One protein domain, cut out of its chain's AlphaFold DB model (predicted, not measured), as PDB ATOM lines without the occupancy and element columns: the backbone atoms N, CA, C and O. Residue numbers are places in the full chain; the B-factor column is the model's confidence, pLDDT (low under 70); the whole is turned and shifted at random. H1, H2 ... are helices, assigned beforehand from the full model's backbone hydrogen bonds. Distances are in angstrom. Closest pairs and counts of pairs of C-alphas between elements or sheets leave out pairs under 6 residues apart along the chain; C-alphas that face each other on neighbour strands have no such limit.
ATOM      1  N   TYR A  46      27.035  25.799 -23.681       51.88
ATOM      2  CA  TYR A  46      25.664  25.610 -24.170       51.88
ATOM      3  C   TYR A  46      24.587  25.488 -23.062       51.88
ATOM      4  O   TYR A  46      24.534  24.478 -22.360       51.88
ATOM      5  N   PHE A  47      23.711  26.499 -22.929       58.84
ATOM      6  CA  PHE A  47      22.748  26.651 -21.820       58.84
ATOM      7  C   PHE A  47      21.954  25.385 -21.427       58.84
ATOM      8  O   PHE A  47      21.867  25.124 -20.227       58.84
ATOM      9  N   PRO A  48      21.451  24.535 -22.352       59.06
ATOM     10  CA  PRO A  48      20.765  23.284 -21.992       59.06
ATOM     11  C   PRO A  48      21.590  22.306 -21.144       59.06
ATOM     12  O   PRO A  48      21.019  21.482 -20.438       59.06
ATOM     13  N   ALA A  49      22.923  22.379 -21.203       60.81
ATOM     14  CA  ALA A  49      23.806  21.533 -20.404       60.81
ATOM     15  C   ALA A  49      24.023  22.071 -18.978       60.81
ATOM     16  O   ALA A  49      24.500  21.335 -18.114       60.81
ATOM     17  N   THR A  50      23.661  23.331 -18.717       72.94
ATOM     18  CA  THR A  50      23.773  23.925 -17.381       72.94
ATOM     19  C   THR A  50      22.678  23.384 -16.453       72.94
ATOM     20  O   THR A  50      21.592  23.035 -16.927       72.94
ATOM     21  N   PRO A  51      22.911  23.334 -15.128       75.38
ATOM     22  CA  PRO A  51      21.882  22.942 -14.163       75.38
ATOM     23  C   PRO A  51      20.576  23.735 -14.325       75.38
ATOM     24  O   PRO A  51      19.499  23.144 -14.342       75.38
ATOM     25  N   ASN A  52      20.673  25.048 -14.560       79.25
ATOM     26  CA  ASN A  52      19.511  25.918 -14.772       79.25
ATOM     27  C   ASN A  52      18.805  25.629 -16.104       79.25
ATOM     28  O   ASN A  52      17.579  25.629 -16.164       79.25
ATOM     29  N   GLY A  53      19.555  25.330 -17.168       81.94
ATOM     30  CA  GLY A  53      18.973  24.941 -18.452       81.94
ATOM     31  C   GLY A  53      18.200  23.629 -18.380       81.94
ATOM     32  O   GLY A  53      17.089  23.559 -18.899       81.94
ATOM     33  N   LYS A  54      18.731  22.619 -17.676       86.81
ATOM     34  CA  LYS A  54      18.006  21.366 -17.404       86.81
ATOM     35  C   LYS A  54      16.746  21.618 -16.583       86.81
ATOM     36  O   LYS A  54      15.684  21.100 -16.913       86.81
ATOM     37  N   LEU A  55      16.854  22.451 -15.551       89.88
ATOM     38  CA  LEU A  55      15.731  22.798 -14.690       89.88
ATOM     39  C   LEU A  55      14.600  23.493 -15.467       89.88
ATOM     40  O   LEU A  55      13.440  23.129 -15.318       89.88
ATOM     41  N   LEU A  56      14.926  24.433 -16.356       90.56
ATOM     42  CA  LEU A  56      13.929  25.082 -17.214       90.56
ATOM     43  C   LEU A  56      13.374  24.134 -18.282       90.56
ATOM     44  O   LEU A  56      12.201  24.232 -18.634       90.56
ATOM     45  N   ALA A  57      14.185  23.202 -18.782       89.62
ATOM     46  CA  ALA A  57      13.769  22.278 -19.829       89.62
ATOM     47  C   ALA A  57      12.853  21.151 -19.335       89.62
ATOM     48  O   ALA A  57      11.943  20.761 -20.061       89.62
ATOM     49  N   SER A  58      13.071  20.634 -18.124       91.50
ATOM     50  CA  SER A  58      12.353  19.447 -17.630       91.50
ATOM     51  C   SER A  58      11.975  19.478 -16.146       91.50
ATOM     52  O   SER A  58      11.421  18.502 -15.651       91.50
ATOM     53  N   GLY A  59      12.301  20.542 -15.411       94.44
ATOM     54  CA  GLY A  59      11.949  20.679 -13.997       94.44
ATOM     55  C   GLY A  59      10.480  21.030 -13.769       94.44
ATOM     56  O   GLY A  59       9.767  21.446 -14.687       94.44
ATOM     57  N   THR A  60      10.032  20.884 -12.523       96.88
ATOM     58  CA  THR A  60       8.697  21.310 -12.082       96.88
ATOM     59  C   THR A  60       8.692  22.787 -11.661       96.88
ATOM     60  O   THR A  60       9.740  23.316 -11.279       96.88
ATOM     61  N   PRO A  61       7.524  23.462 -11.645       97.06
ATOM     62  CA  PRO A  61       7.399  24.813 -11.095       97.06
ATOM     63  C   PRO A  61       8.002  24.978  -9.695       97.06
ATOM     64  O   PRO A  61       8.698  25.954  -9.448       97.06
ATOM     65  N   ALA A  62       7.812  23.998  -8.804       96.56
ATOM     66  CA  ALA A  62       8.350  24.045  -7.444       96.56
ATOM     67  C   ALA A  62       9.888  23.997  -7.410       96.56
ATOM     68  O   ALA A  62      10.512  24.714  -6.633       96.56
ATOM     69  N   GLN A  63      10.510  23.186  -8.273       95.62
ATOM     70  CA  GLN A  63      11.971  23.126  -8.366       95.62
ATOM     71  C   GLN A  63      12.548  24.420  -8.961       95.62
ATOM     72  O   GLN A  63      13.585  24.894  -8.501       95.62
ATOM     73  N   VAL A  64      11.872  25.002  -9.960       94.25
ATOM     74  CA  VAL A  64      12.247  26.306 -10.532       94.25
ATOM     75  C   VAL A  64      12.114  27.412  -9.485       94.25
ATOM     76  O   VAL A  64      13.056  28.179  -9.313       94.25
ATOM     77  N   ASP A  65      11.002  27.471  -8.747       95.56
ATOM     78  CA  ASP A  65      10.774  28.469  -7.691       95.56
ATOM     79  C   ASP A  65      11.841  28.399  -6.594       95.56
ATOM     80  O   ASP A  65      12.420  29.426  -6.237       95.56
ATOM     81  N   ALA A  66      12.167  27.193  -6.119       94.62
ATOM     82  CA  ALA A  66      13.224  26.989  -5.133       94.62
ATOM     83  C   ALA A  66      14.581  27.513  -5.637       94.62
ATOM     84  O   ALA A  66      15.216  28.329  -4.971       94.62
ATOM     85  N   ALA A  67      14.981  27.137  -6.857       91.50
ATOM     86  CA  ALA A  67      16.243  27.590  -7.441       91.50
ATOM     87  C   ALA A  67      16.289  29.113  -7.660       91.50
ATOM     88  O   ALA A  67      17.328  29.744  -7.462       91.50
ATOM     89  N   LEU A  68      15.165  29.722  -8.052       92.44
ATOM     90  CA  LEU A  68      15.051  31.170  -8.215       92.44
ATOM     91  C   LEU A  68      15.194  31.912  -6.882       92.44
ATOM     92  O   LEU A  68      15.860  32.948  -6.835       92.44
ATOM     93  N   ARG A  69      14.611  31.391  -5.795       94.25
ATOM     94  CA  ARG A  69      14.759  31.969  -4.449       94.25
ATOM     95  C   ARG A  69      16.192  31.873  -3.947       94.25
ATOM     96  O   ARG A  69      16.725  32.885  -3.493       94.25
ATOM     97  N   ASP A  70      16.827  30.715  -4.103       92.00
ATOM     98  CA  ASP A  70      18.227  30.513  -3.718       92.00
ATOM     99  C   ASP A  70      19.153  31.482  -4.463       92.00
ATOM    100  O   ASP A  70      20.038  32.113  -3.872       92.00
ATOM    101  N   TRP A  71      18.915  31.661  -5.765       88.88
ATOM    102  CA  TRP A  71      19.700  32.576  -6.583       88.88
ATOM    103  C   TRP A  71      19.453  34.046  -6.224       88.88
ATOM    104  O   TRP A  71      20.407  34.823  -6.122       88.88
ATOM    105  N   LEU A  72      18.203  34.432  -5.965       92.12
ATOM    106  CA  LEU A  72      17.858  35.774  -5.500       92.12
ATOM    107  C   LEU A  72      18.529  36.091  -4.160       92.12
ATOM    108  O   LEU A  72      19.140  37.149  -4.011       92.12
ATOM    109  N   ASP A  73      18.478  35.171  -3.200       91.69
ATOM    110  CA  ASP A  73      19.109  35.359  -1.896       91.69
ATOM    111  C   ASP A  73      20.639  35.446  -2.019       91.69
ATOM    112  O   ASP A  73      21.272  36.268  -1.346       91.69
ATOM    113  N   PHE A  74      21.249  34.665  -2.916       89.00
ATOM    114  CA  PHE A  74      22.666  34.792  -3.259       89.00
ATOM    115  C   PHE A  74      22.997  36.175  -3.844       89.00
ATOM    116  O   PHE A  74      23.940  36.827  -3.390       89.00
ATOM    117  N   ARG A  75      22.201  36.665  -4.802       87.62
ATOM    118  CA  ARG A  75      22.388  37.985  -5.427       87.62
ATOM    119  C   ARG A  75      22.222  39.120  -4.431       87.62
ATOM    120  O   ARG A  75      23.057  40.017  -4.401       87.62
ATOM    121  N   ILE A  76      21.228  39.049  -3.549       90.25
ATOM    122  CA  ILE A  76      21.049  40.022  -2.466       90.25
ATOM    123  C   ILE A  76      22.263  40.017  -1.534       90.25
ATOM    124  O   ILE A  76      22.728  41.084  -1.137       90.25
ATOM    125  N   LYS A  77      22.815  38.843  -1.194       89.62
ATOM    126  CA  LYS A  77      24.038  38.746  -0.379       89.62
ATOM    127  C   LYS A  77      25.249  39.383  -1.071       89.62
ATOM    128  O   LYS A  77      26.027  40.030  -0.378       89.62
ATOM    129  N   GLN A  78      25.389  39.247  -2.392       84.94
ATOM    130  CA  GLN A  78      26.472  39.874  -3.164       84.94
ATOM    131  C   GLN A  78      26.277  41.378  -3.399       84.94
ATOM    132  O   GLN A  78      27.248  42.127  -3.410       84.94
ATOM    133  N   ALA A  79      25.033  41.818  -3.590       82.12
ATOM    134  CA  ALA A  79      24.689  43.212  -3.842       82.12
ATOM    135  C   ALA A  79      24.741  44.074  -2.576       82.12
ATOM    136  O   ALA A  79      24.754  45.302  -2.679       82.12
ATOM    137  N   LYS A  80      24.776  43.459  -1.382       76.88
ATOM    138  CA  LYS A  80      25.107  44.186  -0.156       76.88
ATOM    139  C   LYS A  80      26.466  44.848  -0.389       76.88
ATOM    140  O   LYS A  80      27.440  44.118  -0.580       76.88
ATOM    141  N   PRO A  81      26.544  46.193  -0.399       59.75
ATOM    142  CA  PRO A  81      27.808  46.869  -0.612       59.75
ATOM    143  C   PRO A  81      28.782  46.297   0.402       59.75
ATOM    144  O   PRO A  81      28.448  46.178   1.588       59.75
ATOM    145  N   GLU A  95      14.130  50.160   0.828       88.44
ATOM    146  CA  GLU A  95      15.342  49.971   0.011       88.44
ATOM    147  C   GLU A  95      15.653  48.476  -0.197       88.44
ATOM    148  O   GLU A  95      16.029  48.066  -1.296       88.44
ATOM    149  N   GLN A  96      15.455  47.641   0.831       90.19
ATOM    150  CA  GLN A  96      15.635  46.189   0.724       90.19
ATOM    151  C   GLN A  96      14.593  45.542  -0.198       90.19
ATOM    152  O   GLN A  96      14.950  44.684  -1.009       90.19
ATOM    153  N   ALA A  97      13.329  45.967  -0.112       91.62
ATOM    154  CA  ALA A  97      12.268  45.508  -1.005       91.62
ATOM    155  C   ALA A  97      12.556  45.904  -2.461       91.62
ATOM    156  O   ALA A  97      12.525  45.046  -3.341       91.62
ATOM    157  N   ALA A  98      12.943  47.160  -2.712       90.62
ATOM    158  CA  ALA A  98      13.298  47.643  -4.046       90.62
ATOM    159  C   ALA A  98      14.505  46.897  -4.640       90.62
ATOM    160  O   ALA A  98      14.488  46.523  -5.814       90.62
ATOM    161  N   LEU A  99      15.538  46.624  -3.831       91.25
ATOM    162  CA  LEU A  99      16.680  45.804  -4.245       91.25
ATOM    163  C   LEU A  99      16.238  44.384  -4.618       91.25
ATOM    164  O   LEU A  99      16.636  43.880  -5.665       91.25
ATOM    165  N   ARG A 100      15.400  43.751  -3.787       93.62
ATOM    166  CA  ARG A 100      14.883  42.399  -4.031       93.62
ATOM    167  C   ARG A 100      14.078  42.336  -5.331       93.62
ATOM    168  O   ARG A 100      14.323  41.443  -6.134       93.62
ATOM    169  N   THR A 101      13.195  43.305  -5.574       93.31
ATOM    170  CA  THR A 101      12.444  43.431  -6.833       93.31
ATOM    171  C   THR A 101      13.375  43.589  -8.036       93.31
ATOM    172  O   THR A 101      13.211  42.886  -9.032       93.31
ATOM    173  N   ARG A 102      14.387  44.463  -7.947       91.94
ATOM    174  CA  ARG A 102      15.345  44.698  -9.037       91.94
ATOM    175  C   ARG A 102      16.168  43.454  -9.372       91.94
ATOM    176  O   ARG A 102      16.329  43.134 -10.545       91.94
ATOM    177  N   GLU A 103      16.688  42.753  -8.365       91.62
ATOM    178  CA  GLU A 103      17.461  41.525  -8.593       91.62
ATOM    179  C   GLU A 103      16.571  40.381  -9.101       91.62
ATOM    180  O   GLU A 103      17.007  39.620  -9.962       91.62
ATOM    181  N   ALA A 104      15.318  40.284  -8.640       92.81
ATOM    182  CA  ALA A 104      14.361  39.307  -9.158       92.81
ATOM    183  C   ALA A 104      14.078  39.532 -10.654       92.81
ATOM    184  O   ALA A 104      14.163  38.588 -11.437       92.81
ATOM    185  N   LEU A 105      13.830  40.779 -11.072       91.31
ATOM    186  CA  LEU A 105      13.686  41.123 -12.492       91.31
ATOM    187  C   LEU A 105      14.971  40.827 -13.278       91.31
ATOM    188  O   LEU A 105      14.909  40.207 -14.333       91.31
ATOM    189  N   SER A 106      16.145  41.172 -12.736       86.69
ATOM    190  CA  SER A 106      17.440  40.890 -13.375       86.69
ATOM    191  C   SER A 106      17.660  39.397 -13.656       86.69
ATOM    192  O   SER A 106      18.140  39.031 -14.732       86.69
ATOM    193  N   ILE A 107      17.271  38.541 -12.705       87.12
ATOM    194  CA  ILE A 107      17.290  37.079 -12.828       87.12
ATOM    195  C   ILE A 107      16.321  36.599 -13.913       87.12
ATOM    196  O   ILE A 107      16.703  35.799 -14.767       87.12
ATOM    197  N   LEU A 108      15.074  37.076 -13.883       90.25
ATOM    198  CA  LEU A 108      14.022  36.600 -14.782       90.25
ATOM    199  C   LEU A 108      14.218  37.075 -16.229       90.25
ATOM    200  O   LEU A 108      13.926  36.321 -17.157       90.25
ATOM    201  N   GLU A 109      14.728  38.291 -16.423       88.50
ATOM    202  CA  GLU A 109      14.911  38.936 -17.731       88.50
ATOM    203  C   GLU A 109      16.308  38.698 -18.331       88.50
ATOM    204  O   GLU A 109      16.509  38.893 -19.529       88.50
ATOM    205  N   GLY A 110      17.266  38.221 -17.528       80.31
ATOM    206  CA  GLY A 110      18.594  37.816 -17.989       80.31
ATOM    207  C   GLY A 110      19.503  38.989 -18.353       80.31
ATOM    208  O   GLY A 110      19.979  39.089 -19.485       80.31
ATOM    209  N   THR A 111      19.776  39.881 -17.396       72.62
ATOM    210  CA  THR A 111      20.683  41.025 -17.608       72.62
ATOM    211  C   THR A 111      22.124  40.547 -17.885       72.62
ATOM    212  O   THR A 111      22.605  39.639 -17.195       72.62
ATOM    213  N   PRO A 112      22.857  41.151 -18.845       52.69
ATOM    214  CA  PRO A 112      24.250  40.796 -19.121       52.69
ATOM    215  C   PRO A 112      25.111  40.826 -17.850       52.69
ATOM    216  O   PRO A 112      25.145  41.829 -17.141       52.69
ATOM    217  N   GLY A 113      25.785  39.711 -17.551       56.34
ATOM    218  CA  GLY A 113      26.590  39.527 -16.333       56.34
ATOM    219  C   GLY A 113      25.898  38.745 -15.208       56.34
ATOM    220  O   GLY A 113      26.573  38.329 -14.270       56.34
ATOM    221  N   ALA A 114      24.587  38.493 -15.297       54.22
ATOM    222  CA  ALA A 114      23.884  37.565 -14.405       54.22
ATOM    223  C   ALA A 114      23.899  36.118 -14.934       54.22
ATOM    224  O   ALA A 114      24.008  35.177 -14.151       54.22
ATOM    225  N   THR A 115      23.846  35.938 -16.256       51.66
ATOM    226  CA  THR A 115      23.871  34.637 -16.943       51.66
ATOM    227  C   THR A 115      24.849  34.654 -18.116       51.66
ATOM    228  O   THR A 115      25.146  35.706 -18.679       51.66
ATOM    229  N   CYS A 116      25.367  33.478 -18.488       51.75
ATOM    230  CA  CYS A 116      26.298  33.332 -19.617       51.75
ATOM    231  C   CYS A 116      25.622  33.528 -20.986       51.75
ATOM    232  O   CYS A 116      26.292  33.926 -21.931       51.75
ATOM    233  N   ASP A 117      24.310  33.301 -21.070       54.59
ATOM    234  CA  ASP A 117      23.469  33.764 -22.172       54.59
ATOM    235  C   ASP A 117      22.515  34.825 -21.604       54.59
ATOM    236  O   ASP A 117      21.641  34.511 -20.788       54.59
ATOM    237  N   ALA A 118      22.712  36.088 -21.984       53.91
ATOM    238  CA  ALA A 118      21.817  37.179 -21.611       53.91
ATOM    239  C   ALA A 118      20.472  36.975 -22.326       53.91
ATOM    240  O   ALA A 118      20.376  37.127 -23.544       53.91
ATOM    241  N   GLY A 119      19.448  36.564 -21.584       70.94
ATOM    242  CA  GLY A 119      18.107  36.403 -22.127       70.94
ATOM    243  C   GLY A 119      17.091  35.956 -21.073       70.94
ATOM    244  O   GLY A 119      17.477  35.265 -20.125       70.94
ATOM    245  N   PRO A 120      15.800  36.291 -21.244       86.31
ATOM    246  CA  PRO A 120      14.769  35.960 -20.265       86.31
ATOM    247  C   PRO A 120      14.610  34.451 -20.051       86.31
ATOM    248  O   PRO A 120      14.586  33.683 -21.015       86.31
ATOM    249  N   LEU A 121      14.415  34.013 -18.802       91.06
ATOM    250  CA  LEU A 121      14.241  32.591 -18.457       91.06
ATOM    251  C   LEU A 121      13.051  31.955 -19.187       91.06
ATOM    252  O   LEU A 121      13.121  30.805 -19.629       91.06
ATOM    253  N   LEU A 122      11.990  32.747 -19.381       92.88
ATOM    254  CA  LEU A 122      10.793  32.368 -20.129       92.88
ATOM    255  C   LEU A 122      11.134  31.853 -21.534       92.88
ATOM    256  O   LEU A 122      10.558  30.867 -21.989       92.88
ATOM    257  N   ARG A 123      12.121  32.462 -22.200       90.94
ATOM    258  CA  ARG A 123      12.555  32.076 -23.547       90.94
ATOM    259  C   ARG A 123      13.067  30.640 -23.606       90.94
ATOM    260  O   ARG A 123      12.754  29.917 -24.551       90.94
ATOM    261  N   TYR A 124      13.814  30.212 -22.594       88.56
ATOM    262  CA  TYR A 124      14.358  28.857 -22.535       88.56
ATOM    263  C   TYR A 124      13.284  27.821 -22.218       88.56
ATOM    264  O   TYR A 124      13.244  26.778 -22.869       88.56
ATOM    265  N   ALA A 125      12.387  28.125 -21.274       92.38
ATOM    266  CA  ALA A 125      11.264  27.249 -20.951       92.38
ATOM    267  C   ALA A 125      10.339  27.050 -22.168       92.38
ATOM    268  O   ALA A 125       9.948  25.921 -22.469       92.38
ATOM    269  N   VAL A 126      10.068  28.122 -22.931       92.75
ATOM    270  CA  VAL A 126       9.320  28.056 -24.198       92.75
ATOM    271  C   VAL A 126      10.063  27.219 -25.238       92.75
ATOM    272  O   VAL A 126       9.475  26.300 -25.804       92.75
ATOM    273  N   GLY A 127      11.354  27.478 -25.467       88.81
ATOM    274  CA  GLY A 127      12.155  26.737 -26.448       88.81
ATOM    275  C   GLY A 127      12.221  25.230 -26.168       88.81
ATOM    276  O   GLY A 127      12.200  24.426 -27.110       88.81
ATOM    277  N   ALA A 128      12.240  24.856 -24.885       89.00
ATOM    278  CA  ALA A 128      12.209  23.474 -24.414       89.00
ATOM    279  C   ALA A 128      10.804  22.845 -24.387       89.00
ATOM    280  O   ALA A 128      10.690  21.628 -24.278       89.00
ATOM    281  N   GLY A 129       9.736  23.642 -24.494       92.19
ATOM    282  CA  GLY A 129       8.358  23.151 -24.432       92.19
ATOM    283  C   GLY A 129       7.864  22.803 -23.021       92.19
ATOM    284  O   GLY A 129       6.864  22.098 -22.880       92.19
ATOM    285  N   ASN A 130       8.521  23.298 -21.965       94.25
ATOM    286  CA  ASN A 130       8.130  23.032 -20.577       94.25
ATOM    287  C   ASN A 130       6.935  23.906 -20.163       94.25
ATOM    288  O   ASN A 130       7.070  24.924 -19.485       94.25
ATOM    289  N   THR A 131       5.744  23.513 -20.610       96.56
ATOM    290  CA  THR A 131       4.504  24.281 -20.418       96.56
ATOM    291  C   THR A 131       4.180  24.576 -18.940       96.56
ATOM    292  O   THR A 131       3.802  25.714 -18.654       96.56
ATOM    293  N   PRO A 132       4.338  23.636 -17.979       97.44
ATOM    294  CA  PRO A 132       4.157  23.940 -16.556       97.44
ATOM    295  C   PRO A 132       5.055  25.078 -16.058       97.44
ATOM    296  O   PRO A 132       4.569  25.997 -15.402       97.44
ATOM    297  N   VAL A 133       6.344  25.057 -16.411       96.25
ATOM    298  CA  VAL A 133       7.289  26.116 -16.025       96.25
ATOM    299  C   VAL A 133       6.978  27.427 -16.739       96.25
ATOM    300  O   VAL A 133       7.051  28.479 -16.116       96.25
ATOM    301  N   VAL A 134       6.565  27.392 -18.009       96.12
ATOM    302  CA  VAL A 134       6.117  28.594 -18.731       96.12
ATOM    303  C   VAL A 134       4.950  29.266 -18.013       96.12
ATOM    304  O   VAL A 134       5.013  30.465 -17.770       96.12
ATOM    305  N   ARG A 135       3.915  28.514 -17.615       96.88
ATOM    306  CA  ARG A 135       2.776  29.074 -16.867       96.88
ATOM    307  C   ARG A 135       3.210  29.688 -15.541       96.88
ATOM    308  O   ARG A 135       2.807  30.802 -15.244       96.88
ATOM    309  N   TYR A 136       4.075  28.998 -14.800       96.44
ATOM    310  CA  TYR A 136       4.649  29.530 -13.564       96.44
ATOM    311  C   TYR A 136       5.418  30.841 -13.795       96.44
ATOM    312  O   TYR A 136       5.223  31.804 -13.064       96.44
ATOM    313  N   LEU A 137       6.249  30.916 -14.839       95.25
ATOM    314  CA  LEU A 137       7.012  32.127 -15.156       95.25
ATOM    315  C   LEU A 137       6.128  33.293 -15.628       95.25
ATOM    316  O   LEU A 137       6.536  34.445 -15.504       95.25
ATOM    317  N   LEU A 138       4.935  33.013 -16.157       95.19
ATOM    318  CA  LEU A 138       3.941  34.027 -16.516       95.19
ATOM    319  C   LEU A 138       3.131  34.510 -15.294       95.19
ATOM    320  O   LEU A 138       2.634  35.635 -15.313       95.19
ATOM    321  N   ASP A 139       3.040  33.706 -14.228       94.81
ATOM    322  CA  ASP A 139       2.252  33.967 -13.011       94.81
ATOM    323  C   ASP A 139       3.064  34.655 -11.894       94.81
ATOM    324  O   ASP A 139       3.051  34.269 -10.728       94.81
ATOM    325  N   LYS A 140       3.817  35.695 -12.270       92.88
ATOM    326  CA  LYS A 140       4.577  36.578 -11.361       92.88
ATOM    327  C   LYS A 140       5.498  35.850 -10.356       92.88
ATOM    328  O   LYS A 140       5.380  36.057  -9.139       92.88
ATOM    329  N   PRO A 141       6.453  35.026 -10.826       90.62
ATOM    330  CA  PRO A 141       7.405  34.353  -9.947       90.62
ATOM    331  C   PRO A 141       8.164  35.371  -9.084       90.62
ATOM    332  O   PRO A 141       8.463  36.483  -9.517       90.62
ATOM    333  N   LEU A 142       8.474  35.003  -7.835       91.25
ATOM    334  CA  LEU A 142       9.126  35.891  -6.856       91.25
ATOM    335  C   LEU A 142       8.346  37.191  -6.544       91.25
ATOM    336  O   LEU A 142       8.914  38.118  -5.965       91.25
ATOM    337  N   GLY A 143       7.057  37.264  -6.897       92.69
ATOM    338  CA  GLY A 143       6.217  38.447  -6.691       92.69
ATOM    339  C   GLY A 143       6.474  39.578  -7.690       92.69
ATOM    340  O   GLY A 143       6.030  40.700  -7.454       92.69
ATOM    341  N   VAL A 144       7.190  39.313  -8.787       92.56
ATOM    342  CA  VAL A 144       7.466  40.294  -9.845       92.56
ATOM    343  C   VAL A 144       6.955  39.789 -11.187       92.56
ATOM    344  O   VAL A 144       6.978  38.595 -11.462       92.56
ATOM    345  N   GLU A 145       6.482  40.701 -12.028       91.75
ATOM    346  CA  GLU A 145       5.987  40.381 -13.366       91.75
ATOM    347  C   GLU A 145       7.124  40.552 -14.383       91.75
ATOM    348  O   GLU A 145       7.524  41.689 -14.633       91.75
ATOM    349  N   PRO A 146       7.690  39.463 -14.937       89.00
ATOM    350  CA  PRO A 146       8.809  39.582 -15.862       89.00
ATOM    351  C   PRO A 146       8.360  40.145 -17.210       89.00
ATOM    352  O   PRO A 146       7.292  39.789 -17.721       89.00
ATOM    353  N   ALA A 147       9.208  40.964 -17.838       89.12
ATOM    354  CA  ALA A 147       9.003  41.337 -19.228       89.12
ATOM    355  C   ALA A 147       9.064  40.096 -20.135       89.12
ATOM    356  O   ALA A 147       9.980  39.270 -20.058       89.12
ATOM    357  N   VAL A 148       8.088  39.974 -21.033       91.25
ATOM    358  CA  VAL A 148       8.106  38.954 -22.083       91.25
ATOM    359  C   VAL A 148       8.836  39.519 -23.293       91.25
ATOM    360  O   VAL A 148       8.506  40.600 -23.781       91.25
ATOM    361  N   ASP A 149       9.846  38.789 -23.772       87.94
ATOM    362  CA  ASP A 149      10.569  39.130 -24.999       87.94
ATOM    363  C   ASP A 149       9.556  39.289 -26.146       87.94
ATOM    364  O   ASP A 149       8.810  38.358 -26.457       87.94
ATOM    365  N   LYS A 150       9.532  40.455 -26.795       89.00
ATOM    366  CA  LYS A 150       8.662  40.713 -27.954       89.00
ATOM    367  C   LYS A 150       8.884  39.703 -29.090       89.00
ATOM    368  O   LYS A 150       7.989  39.470 -29.895       89.00
ATOM    369  N   ASP A 151      10.059  39.073 -29.123       90.75
ATOM    370  CA  ASP A 151      10.442  38.079 -30.114       90.75
ATOM    371  C   ASP A 151      10.171  36.630 -29.648       90.75
ATOM    372  O   ASP A 151      10.624  35.681 -30.296       90.75
ATOM    373  N   ILE A 152       9.458  36.418 -28.533       93.56
ATOM    374  CA  ILE A 152       9.238  35.083 -27.945       93.56
ATOM    375  C   ILE A 152       8.587  34.100 -28.929       93.56
ATOM    376  O   ILE A 152       8.935  32.920 -28.948       93.56
ATOM    377  N   LEU A 153       7.705  34.585 -29.811       95.00
ATOM    378  CA  LEU A 153       7.044  33.753 -30.824       95.00
ATOM    379  C   LEU A 153       7.974  33.334 -31.970       95.00
ATOM    380  O   LEU A 153       7.685  32.361 -32.659       95.00
ATOM    381  N   PHE A 154       9.123  33.995 -32.133       91.88
ATOM    382  CA  PHE A 154      10.159  33.611 -33.096       91.88
ATOM    383  C   PHE A 154      11.051  32.471 -32.565       91.88
ATOM    384  O   PHE A 154      12.016  32.088 -33.215       91.88
ATOM    385  N   GLN A 155      10.752  31.896 -31.391       87.38
ATOM    386  CA  GLN A 155      11.439  30.712 -30.846       87.38
ATOM    387  C   GLN A 155      10.826  29.381 -31.308       87.38
ATOM    388  O   GLN A 155      10.916  28.377 -30.607       87.38
ATOM    389  N   CYS A 156      10.157  29.355 -32.453       84.62
ATOM    390  CA  CYS A 156       9.410  28.194 -32.932       84.62
ATOM    391  C   CYS A 156      10.276  27.098 -33.567       84.62
ATOM    392  O   CYS A 156       9.953  25.912 -33.442       84.62
ATOM    393  N   GLU A 157      11.395  27.464 -34.194       78.56
ATOM    394  CA  GLU A 157      12.361  26.499 -34.718       78.56
ATOM    395  C   GLU A 157      13.279  26.030 -33.587       78.56
ATOM    396  O   GLU A 157      14.053  26.790 -33.005       78.56
ATOM    397  N   GLY A 158      13.141  24.758 -33.224       62.19
ATOM    398  CA  GLY A 158      13.989  24.136 -32.217       62.19
ATOM    399  C   GLY A 158      15.408  23.986 -32.731       62.19
ATOM    400  O   GLY A 158      15.642  23.898 -33.935       62.19
ATOM    401  N   ARG A 159      16.372  23.878 -31.815       59.31
ATOM    402  CA  ARG A 159      17.690  23.385 -32.212       59.31
ATOM    403  C   ARG A 159      17.527  21.952 -32.767       59.31
ATOM    404  O   ARG A 159      16.763  21.194 -32.170       59.31
ATOM    405  N   PRO A 160      18.253  21.554 -33.831       48.25
ATOM    406  CA  PRO A 160      18.077  20.276 -34.551       48.25
ATOM    407  C   PRO A 160      18.249  18.973 -33.745       48.25
ATOM    408  O   PRO A 160      18.270  17.899 -34.327       48.25
ATOM    409  N   GLN A 161      18.444  19.040 -32.428       47.19
ATOM    410  CA  GLN A 161      18.750  17.893 -31.566       47.19
ATOM    411  C   GLN A 161      17.558  17.419 -30.720       47.19
ATOM    412  O   GLN A 161      17.739  16.587 -29.835       47.19
ATOM    413  N   SER A 162      16.354  17.955 -30.926       50.03
ATOM    414  CA  SER A 162      15.188  17.586 -30.117       50.03
ATOM    415  C   SER A 162      14.327  16.530 -30.810       50.03
ATOM    416  O   SER A 162      13.998  16.700 -31.979       50.03
ATOM    417  N   THR A 163      13.946  15.485 -30.075       59.22
ATOM    418  CA  THR A 163      13.053  14.388 -30.495       59.22
ATOM    419  C   THR A 163      11.697  14.879 -31.033       59.22
ATOM    420  O   THR A 163      11.284  16.003 -30.746       59.22
ATOM    421  N   ASP A 164      10.950  14.016 -31.733       59.38
ATOM    422  CA  ASP A 164       9.624  14.316 -32.322       59.38
ATOM    423  C   ASP A 164       8.571  14.845 -31.330       59.38
ATOM    424  O   ASP A 164       7.603  15.497 -31.725       59.38
ATOM    425  N   ALA A 165       8.751  14.603 -30.027       60.03
ATOM    426  CA  ALA A 165       7.887  15.137 -28.974       60.03
ATOM    427  C   ALA A 165       8.072  16.654 -28.758       60.03
ATOM    428  O   ALA A 165       7.157  17.349 -28.305       60.03
ATOM    429  N   ALA A 166       9.242  17.197 -29.095       81.06
ATOM    430  CA  ALA A 166       9.613  18.570 -28.778       81.06
ATOM    431  C   ALA A 166       8.760  19.648 -29.467       81.06
ATOM    432  O   ALA A 166       8.446  20.644 -28.813       81.06
ATOM    433  N   PRO A 167       8.328  19.509 -30.735       85.31
ATOM    434  CA  PRO A 167       7.533  20.559 -31.357       85.31
ATOM    435  C   PRO A 167       6.094  20.629 -30.831       85.31
ATOM    436  O   PRO A 167       5.538  21.722 -30.734       85.31
ATOM    437  N   ALA A 168       5.495  19.499 -30.433       89.94
ATOM    438  CA  ALA A 168       4.173  19.490 -29.799       89.94
ATOM    439  C   ALA A 168       4.211  20.178 -28.426       89.94
ATOM    440  O   ALA A 168       3.382  21.042 -28.134       89.94
ATOM    441  N   LEU A 169       5.228  19.861 -27.619       91.81
ATOM    442  CA  LEU A 169       5.475  20.517 -26.333       91.81
ATOM    443  C   LEU A 169       5.743  22.019 -26.506       91.81
ATOM    444  O   LEU A 169       5.188  22.845 -25.780       91.81
ATOM    445  N   ARG A 170       6.526  22.400 -27.520       91.81
ATOM    446  CA  ARG A 170       6.781  23.808 -27.851       91.81
ATOM    447  C   ARG A 170       5.523  24.540 -28.303       91.81
ATOM    448  O   ARG A 170       5.305  25.675 -27.887       91.81
ATOM    449  N   ARG A 171       4.670  23.903 -29.112       94.94
ATOM    450  CA  ARG A 171       3.358  24.453 -29.481       94.94
ATOM    451  C   ARG A 171       2.523  24.741 -28.233       94.94
ATOM    452  O   ARG A 171       1.960  25.826 -28.141       94.94
ATOM    453  N   ALA A 172       2.462  23.812 -27.279       95.88
ATOM    454  CA  ALA A 172       1.722  24.008 -26.031       95.88
ATOM    455  C   ALA A 172       2.292  25.166 -25.189       95.88
ATOM    456  O   ALA A 172       1.533  25.989 -24.677       95.88
ATOM    457  N   ALA A 173       3.618  25.283 -25.113       95.69
ATOM    458  CA  ALA A 173       4.281  26.385 -24.425       95.69
ATOM    459  C   ALA A 173       3.998  27.747 -25.085       95.69
ATOM    460  O   ALA A 173       3.639  28.698 -24.394       95.69
ATOM    461  N   LEU A 174       4.100  27.846 -26.415       96.31
ATOM    462  CA  LEU A 174       3.757  29.065 -27.158       96.31
ATOM    463  C   LEU A 174       2.278  29.432 -26.997       96.31
ATOM    464  O   LEU A 174       1.962  30.604 -26.809       96.31
ATOM    465  N   ALA A 175       1.382  28.439 -27.019       97.69
ATOM    466  CA  ALA A 175      -0.040  28.659 -26.778       97.69
ATOM    467  C   ALA A 175      -0.271  29.296 -25.403       97.69
ATOM    468  O   ALA A 175      -0.986  30.288 -25.330       97.69
ATOM    469  N   ALA A 176       0.406  28.812 -24.354       97.31
ATOM    470  CA  ALA A 176       0.307  29.381 -23.011       97.31
ATOM    471  C   ALA A 176       0.754  30.854 -22.946       97.31
ATOM    472  O   ALA A 176       0.114  31.650 -22.264       97.31
ATOM    473  N   VAL A 177       1.810  31.240 -23.674       96.75
ATOM    474  CA  VAL A 177       2.263  32.643 -23.735       96.75
ATOM    475  C   VAL A 177       1.240  33.531 -24.456       96.75
ATOM    476  O   VAL A 177       0.952  34.636 -23.994       96.75
ATOM    477  N   ILE A 178       0.679  33.050 -25.571       97.19
ATOM    478  CA  ILE A 178      -0.354  33.771 -26.333       97.19
ATOM    479  C   ILE A 178      -1.640  33.900 -25.501       97.19
ATOM    480  O   ILE A 178      -2.204  34.985 -25.422       97.19
ATOM    481  N   ASP A 179      -2.078  32.820 -24.846       96.75
ATOM    482  CA  ASP A 179      -3.295  32.780 -24.018       96.75
ATOM    483  C   ASP A 179      -3.210  33.697 -22.797       96.75
ATOM    484  O   ASP A 179      -4.214  34.267 -22.380       96.75
ATOM    485  N   ALA A 180      -2.009  33.898 -22.256       96.19
ATOM    486  CA  ALA A 180      -1.769  34.856 -21.183       96.19
ATOM    487  C   ALA A 180      -1.789  36.328 -21.653       96.19
ATOM    488  O   ALA A 180      -1.520  37.228 -20.857       96.19
ATOM    489  N   GLY A 181      -2.036  36.593 -22.945       96.06
ATOM    490  CA  GLY A 181      -2.003  37.938 -23.526       96.06
ATOM    491  C   GLY A 181      -0.608  38.569 -23.511       96.06
ATOM    492  O   GLY A 181      -0.481  39.790 -23.571       96.06
ATOM    493  N   LYS A 182       0.447  37.753 -23.383       95.31
ATOM    494  CA  LYS A 182       1.833  38.222 -23.235       95.31
ATOM    495  C   LYS A 182       2.619  38.269 -24.541       95.31
ATOM    496  O   LYS A 182       3.750  38.743 -24.546       95.31
ATOM    497  N   ALA A 183       2.042  37.792 -25.641       95.69
ATOM    498  CA  ALA A 183       2.658  37.857 -26.955       95.69
ATOM    499  C   ALA A 183       1.642  38.216 -28.039       95.69
ATOM    500  O   ALA A 183       0.539  37.675 -28.076       95.69
ATOM    501  N   ASP A 184       2.055  39.096 -28.949       96.31
ATOM    502  CA  ASP A 184       1.290  39.455 -30.139       96.31
ATOM    503  C   ASP A 184       1.654  38.513 -31.293       96.31
ATOM    504  O   ASP A 184       2.787  38.522 -31.780       96.31
ATOM    505  N   VAL A 185       0.685  37.724 -31.771       96.94
ATOM    506  CA  VAL A 185       0.861  36.815 -32.922       96.94
ATOM    507  C   VAL A 185       1.192  37.547 -34.226       96.94
ATOM    508  O   VAL A 185       1.664  36.922 -35.178       96.94
ATOM    509  N   ASN A 186       0.978  38.863 -34.263       96.38
ATOM    510  CA  ASN A 186       1.302  39.758 -35.367       96.38
ATOM    511  C   ASN A 186       2.503  40.675 -35.076       96.38
ATOM    512  O   ASN A 186       2.822  41.532 -35.906       96.38
ATOM    513  N   GLY A 187       3.179  40.490 -33.936       93.56
ATOM    514  CA  GLY A 187       4.361  41.254 -33.554       93.56
ATOM    515  C   GLY A 187       5.492  41.058 -34.563       93.56
ATOM    516  O   GLY A 187       5.710  39.952 -35.047       93.56
ATOM    517  N   ARG A 188       6.210  42.127 -34.917       90.75
ATOM    518  CA  ARG A 188       7.223  42.084 -35.984       90.75
ATOM    519  C   ARG A 188       8.641  42.046 -35.427       90.75
ATOM    520  O   ARG A 188       8.976  42.826 -34.536       90.75
ATOM    521  N   LYS A 189       9.495  41.230 -36.044       86.81
ATOM    522  CA  LYS A 189      10.948  41.209 -35.828       86.81
ATOM    523  C   LYS A 189      11.645  41.344 -37.171       86.81
ATOM    524  O   LYS A 189      11.418  40.522 -38.046       86.81
ATOM    525  N   ASN A 190      12.487  42.366 -37.338       82.69
ATOM    526  CA  ASN A 190      13.172  42.646 -38.610       82.69
ATOM    527  C   ASN A 190      12.204  42.633 -39.809       82.69
ATOM    528  O   ASN A 190      12.467  42.006 -40.827       82.69
ATOM    529  N   ASP A 191      11.043  43.271 -39.636       82.31
ATOM    530  CA  ASP A 191       9.944  43.304 -40.603       82.31
ATOM    531  C   ASP A 191       9.238  41.964 -40.908       82.31
ATOM    532  O   ASP A 191       8.289  41.956 -41.699       82.31
ATOM    533  N   GLU A 192       9.600  40.867 -40.241       87.06
ATOM    534  CA  GLU A 192       8.970  39.552 -40.388       87.06
ATOM    535  C   GLU A 192       7.892  39.286 -39.332       87.06
ATOM    536  O   GLU A 192       7.957  39.790 -38.212       87.06
ATOM    537  N   TYR A 193       6.907  38.464 -39.701       94.56
ATOM    538  CA  TYR A 193       5.828  37.999 -38.826       94.56
ATOM    539  C   TYR A 193       6.114  36.570 -38.331       94.56
ATOM    540  O   TYR A 193       6.647  35.771 -39.112       94.56
ATOM    541  N   PRO A 194       5.684  36.184 -37.113       95.81
ATOM    542  CA  PRO A 194       5.891  34.840 -36.579       95.81
ATOM    543  C   PRO A 194       5.349  33.754 -37.512       95.81
ATOM    544  O   PRO A 194       6.005  32.742 -37.727       95.81
ATOM    545  N   ILE A 195       4.196  33.993 -38.151       96.69
ATOM    546  CA  ILE A 195       3.569  33.041 -39.084       96.69
ATOM    547  C   ILE A 195       4.436  32.722 -40.314       96.69
ATOM    548  O   ILE A 195       4.372  31.619 -40.859       96.69
ATOM    549  N   ARG A 196       5.275  33.675 -40.739       93.69
ATOM    550  CA  ARG A 196       6.226  33.492 -41.839       93.69
ATOM    551  C   ARG A 196       7.489  32.786 -41.357       93.69
ATOM    552  O   ARG A 196       7.946  31.857 -42.017       93.69
ATOM    553  N   PHE A 197       8.015  33.213 -40.209       92.00
ATOM    554  CA  PHE A 197       9.257  32.696 -39.636       92.00
ATOM    555  C   PHE A 197       9.130  31.233 -39.185       92.00
ATOM    556  O   PHE A 197      10.031  30.430 -39.400       92.00
ATOM    557  N   CYS A 198       7.996  30.858 -38.589       92.12
ATOM    558  CA  CYS A 198       7.783  29.525 -38.040       92.12
ATOM    559  C   CYS A 198       7.430  28.500 -39.117       92.12
ATOM    560  O   CYS A 198       6.309  28.476 -39.633       92.12
ATOM    561  N   ARG A 199       8.378  27.606 -39.417       91.38
ATOM    562  CA  ARG A 199       8.194  26.551 -40.422       91.38
ATOM    563  C   ARG A 199       7.427  25.327 -39.930       91.38
ATOM    564  O   ARG A 199       6.950  24.566 -40.757       91.38
ATOM    565  N   ASP A 200       7.265  25.120 -38.623       92.56
ATOM    566  CA  ASP A 200       6.458  23.992 -38.141       92.56
ATOM    567  C   ASP A 200       4.958  24.248 -38.420       92.56
ATOM    568  O   ASP A 200       4.394  25.210 -37.878       92.56
ATOM    569  N   PRO A 201       4.271  23.401 -39.214       94.50
ATOM    570  CA  PRO A 201       2.863  23.581 -39.568       94.50
ATOM    571  C   PRO A 201       1.938  23.550 -38.349       94.50
ATOM    572  O   PRO A 201       0.896  24.204 -38.343       94.50
ATOM    573  N   ARG A 202       2.317  22.861 -37.267       94.62
ATOM    574  CA  ARG A 202       1.558  22.848 -36.012       94.62
ATOM    575  C   ARG A 202       1.623  24.216 -35.329       94.62
ATOM    576  O   ARG A 202       0.617  24.681 -34.798       94.62
ATOM    577  N   ILE A 203       2.775  24.882 -35.353       95.19
ATOM    578  CA  ILE A 203       2.907  26.239 -34.804       95.19
ATOM    579  C   ILE A 203       2.197  27.244 -35.713       95.19
ATOM    580  O   ILE A 203       1.458  28.087 -35.213       95.19
ATOM    581  N   ALA A 204       2.329  27.119 -37.035       95.69
ATOM    582  CA  ALA A 204       1.587  27.963 -37.969       95.69
ATOM    583  C   ALA A 204       0.065  27.836 -37.763       95.69
ATOM    584  O   ALA A 204      -0.636  28.840 -37.690       95.69
ATOM    585  N   SER A 205      -0.438  26.613 -37.565       97.12
ATOM    586  CA  SER A 205      -1.849  26.344 -37.260       97.12
ATOM    587  C   SER A 205      -2.289  27.012 -35.956       97.12
ATOM    588  O   SER A 205      -3.363  27.609 -35.915       97.12
ATOM    589  N   LEU A 206      -1.461  26.958 -34.905       97.38
ATOM    590  CA  LEU A 206      -1.718  27.680 -33.657       97.38
ATOM    591  C   LEU A 206      -1.826  29.191 -33.902       97.38
ATOM    592  O   LEU A 206      -2.768  29.812 -33.428       97.38
ATOM    593  N   LEU A 207      -0.884  29.776 -34.638       97.62
ATOM    594  CA  LEU A 207      -0.865  31.213 -34.912       97.62
ATOM    595  C   LEU A 207      -2.100  31.654 -35.716       97.62
ATOM    596  O   LEU A 207      -2.731  32.646 -35.356       97.62
ATOM    597  N   ILE A 208      -2.505  30.890 -36.738       97.44
ATOM    598  CA  ILE A 208      -3.744  31.134 -37.503       97.44
ATOM    599  C   ILE A 208      -4.961  31.095 -36.577       97.44
ATOM    600  O   ILE A 208      -5.755  32.033 -36.567       97.44
ATOM    601  N   ALA A 209      -5.073  30.054 -35.743       97.44
ATOM    602  CA  ALA A 209      -6.176  29.897 -34.793       97.44
ATOM    603  C   ALA A 209      -6.255  31.029 -33.751       97.44
ATOM    604  O   ALA A 209      -7.279  31.193 -33.095       97.44
ATOM    605  N   ARG A 210      -5.182  31.808 -33.593       97.81
ATOM    606  CA  ARG A 210      -5.086  32.951 -32.677       97.81
ATOM    607  C   ARG A 210      -5.072  34.301 -33.396       97.81
ATOM    608  O   ARG A 210      -4.734  35.307 -32.782       97.81
ATOM    609  N   GLY A 211      -5.463  34.341 -34.672       97.62
ATOM    610  CA  GLY A 211      -5.655  35.589 -35.416       97.62
ATOM    611  C   GLY A 211      -4.391  36.153 -36.066       97.62
ATOM    612  O   GLY A 211      -4.268  37.370 -36.231       97.62
ATOM    613  N   ALA A 212      -3.432  35.298 -36.434       97.38
ATOM    614  CA  ALA A 212      -2.308  35.730 -37.259       97.38
ATOM    615  C   ALA A 212      -2.793  36.258 -38.619       97.38
ATOM    616  O   ALA A 212      -3.601  35.633 -39.308       97.38
ATOM    617  N   ARG A 213      -2.265  37.413 -39.025       96.12
ATOM    618  CA  ARG A 213      -2.516  38.021 -40.331       96.12
ATOM    619  C   ARG A 213      -1.856  37.183 -41.415       96.12
ATOM    620  O   ARG A 213      -0.666  36.890 -41.342       96.12
ATOM    621  N   LEU A 214      -2.629  36.846 -42.443       96.06
ATOM    622  CA  LEU A 214      -2.150  36.041 -43.571       96.06
ATOM    623  C   LEU A 214      -1.823  36.887 -44.803       96.06
ATOM    624  O   LEU A 214      -0.959  36.525 -45.600       96.06
TER     625      LEU A 214
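AT A GLANCE: This is residues 46 to 81 and 95 to 214 of the 632 residues of an uncharacterized protein of Massilia yuzhufengensis (UniProt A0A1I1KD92). What shape is this? The H4 and H5 hairpin, H6 and H8 stand side by side in a row along the longest axis, with H2 and H3 making one end, H8 and little H7 the other, and H1 packed on H4. What makes it up? The printed part has 156 residues, with eight named helices, H1 to H8 in order, and no named strand: all helix. It is compact, radius of gyration of the C-alphas 16.0 A, yet elongated, spanning 53 by 30 by 25 A.

HOW THE PARTS SIT: What touches the longest helix? H2, residues 61 to 79, touches H3, residues 95 to 109, with residues 68 to 76 alone, at a steep tilt of 54 degrees; the closest C-alphas, Leu 72 and Ala 104, are 6.2 A apart. With residues 61 to 64 alone it touches H5, residues 131 to 138, closest at C-alphas 61 and 133, 5.1 A. What surrounds the hub? H4, residues 121 to 128, touches H3, H1, residues 51 to 58, H5 and H6, residues 165 to 179; the closest C-alphas are those of Leu 121 and Leu 108 of H3, 5.4 A apart, Ala 128 and Ala 57 of H1, 5.0 A, Ala 125 and Val 134 of H5, 5.8 A, and Val 126 and Ala 173 of H6, 5.3 A; H3 touches it with residues 107 to 109 alone. H4 and H5 form a hairpin, a shallow tilt of 18 degrees, opposite ways. What lies beyond? H6 touches H8, residues 201 to 209, closest at C-alphas 171 and 203, 5.6 A; H7, residues 194 to 197, touches H8, closest at C-alphas 195 and 204, 5.6 A. Are the helix backbones whole? In H1 to H6 and H8 every O i to N i+4 pair is within hydrogen-bond range; H7 is too short for one.

IN THESE COORDINATES: How long are the longer helices? H2 is 26.3 A from first to last C-alpha, H6 21.5 A and H3 20.9 A. Where are the anchors? C-alpha 51 begins H1 at (21.882, 22.942, -14.163), and C-alpha 209 ends H8 at (-6.176, 29.897, -34.793).

THE WHOLE: Is anything missing? Residues 82 to 94 are not printed, with 12.9 A across the cut. Which links are long? H3 to H4, H5 to H6 and H6 to H7. Where is confidence low? Residues 46 to 49, 81, 112 to 118 and 158 to 165 are under 70.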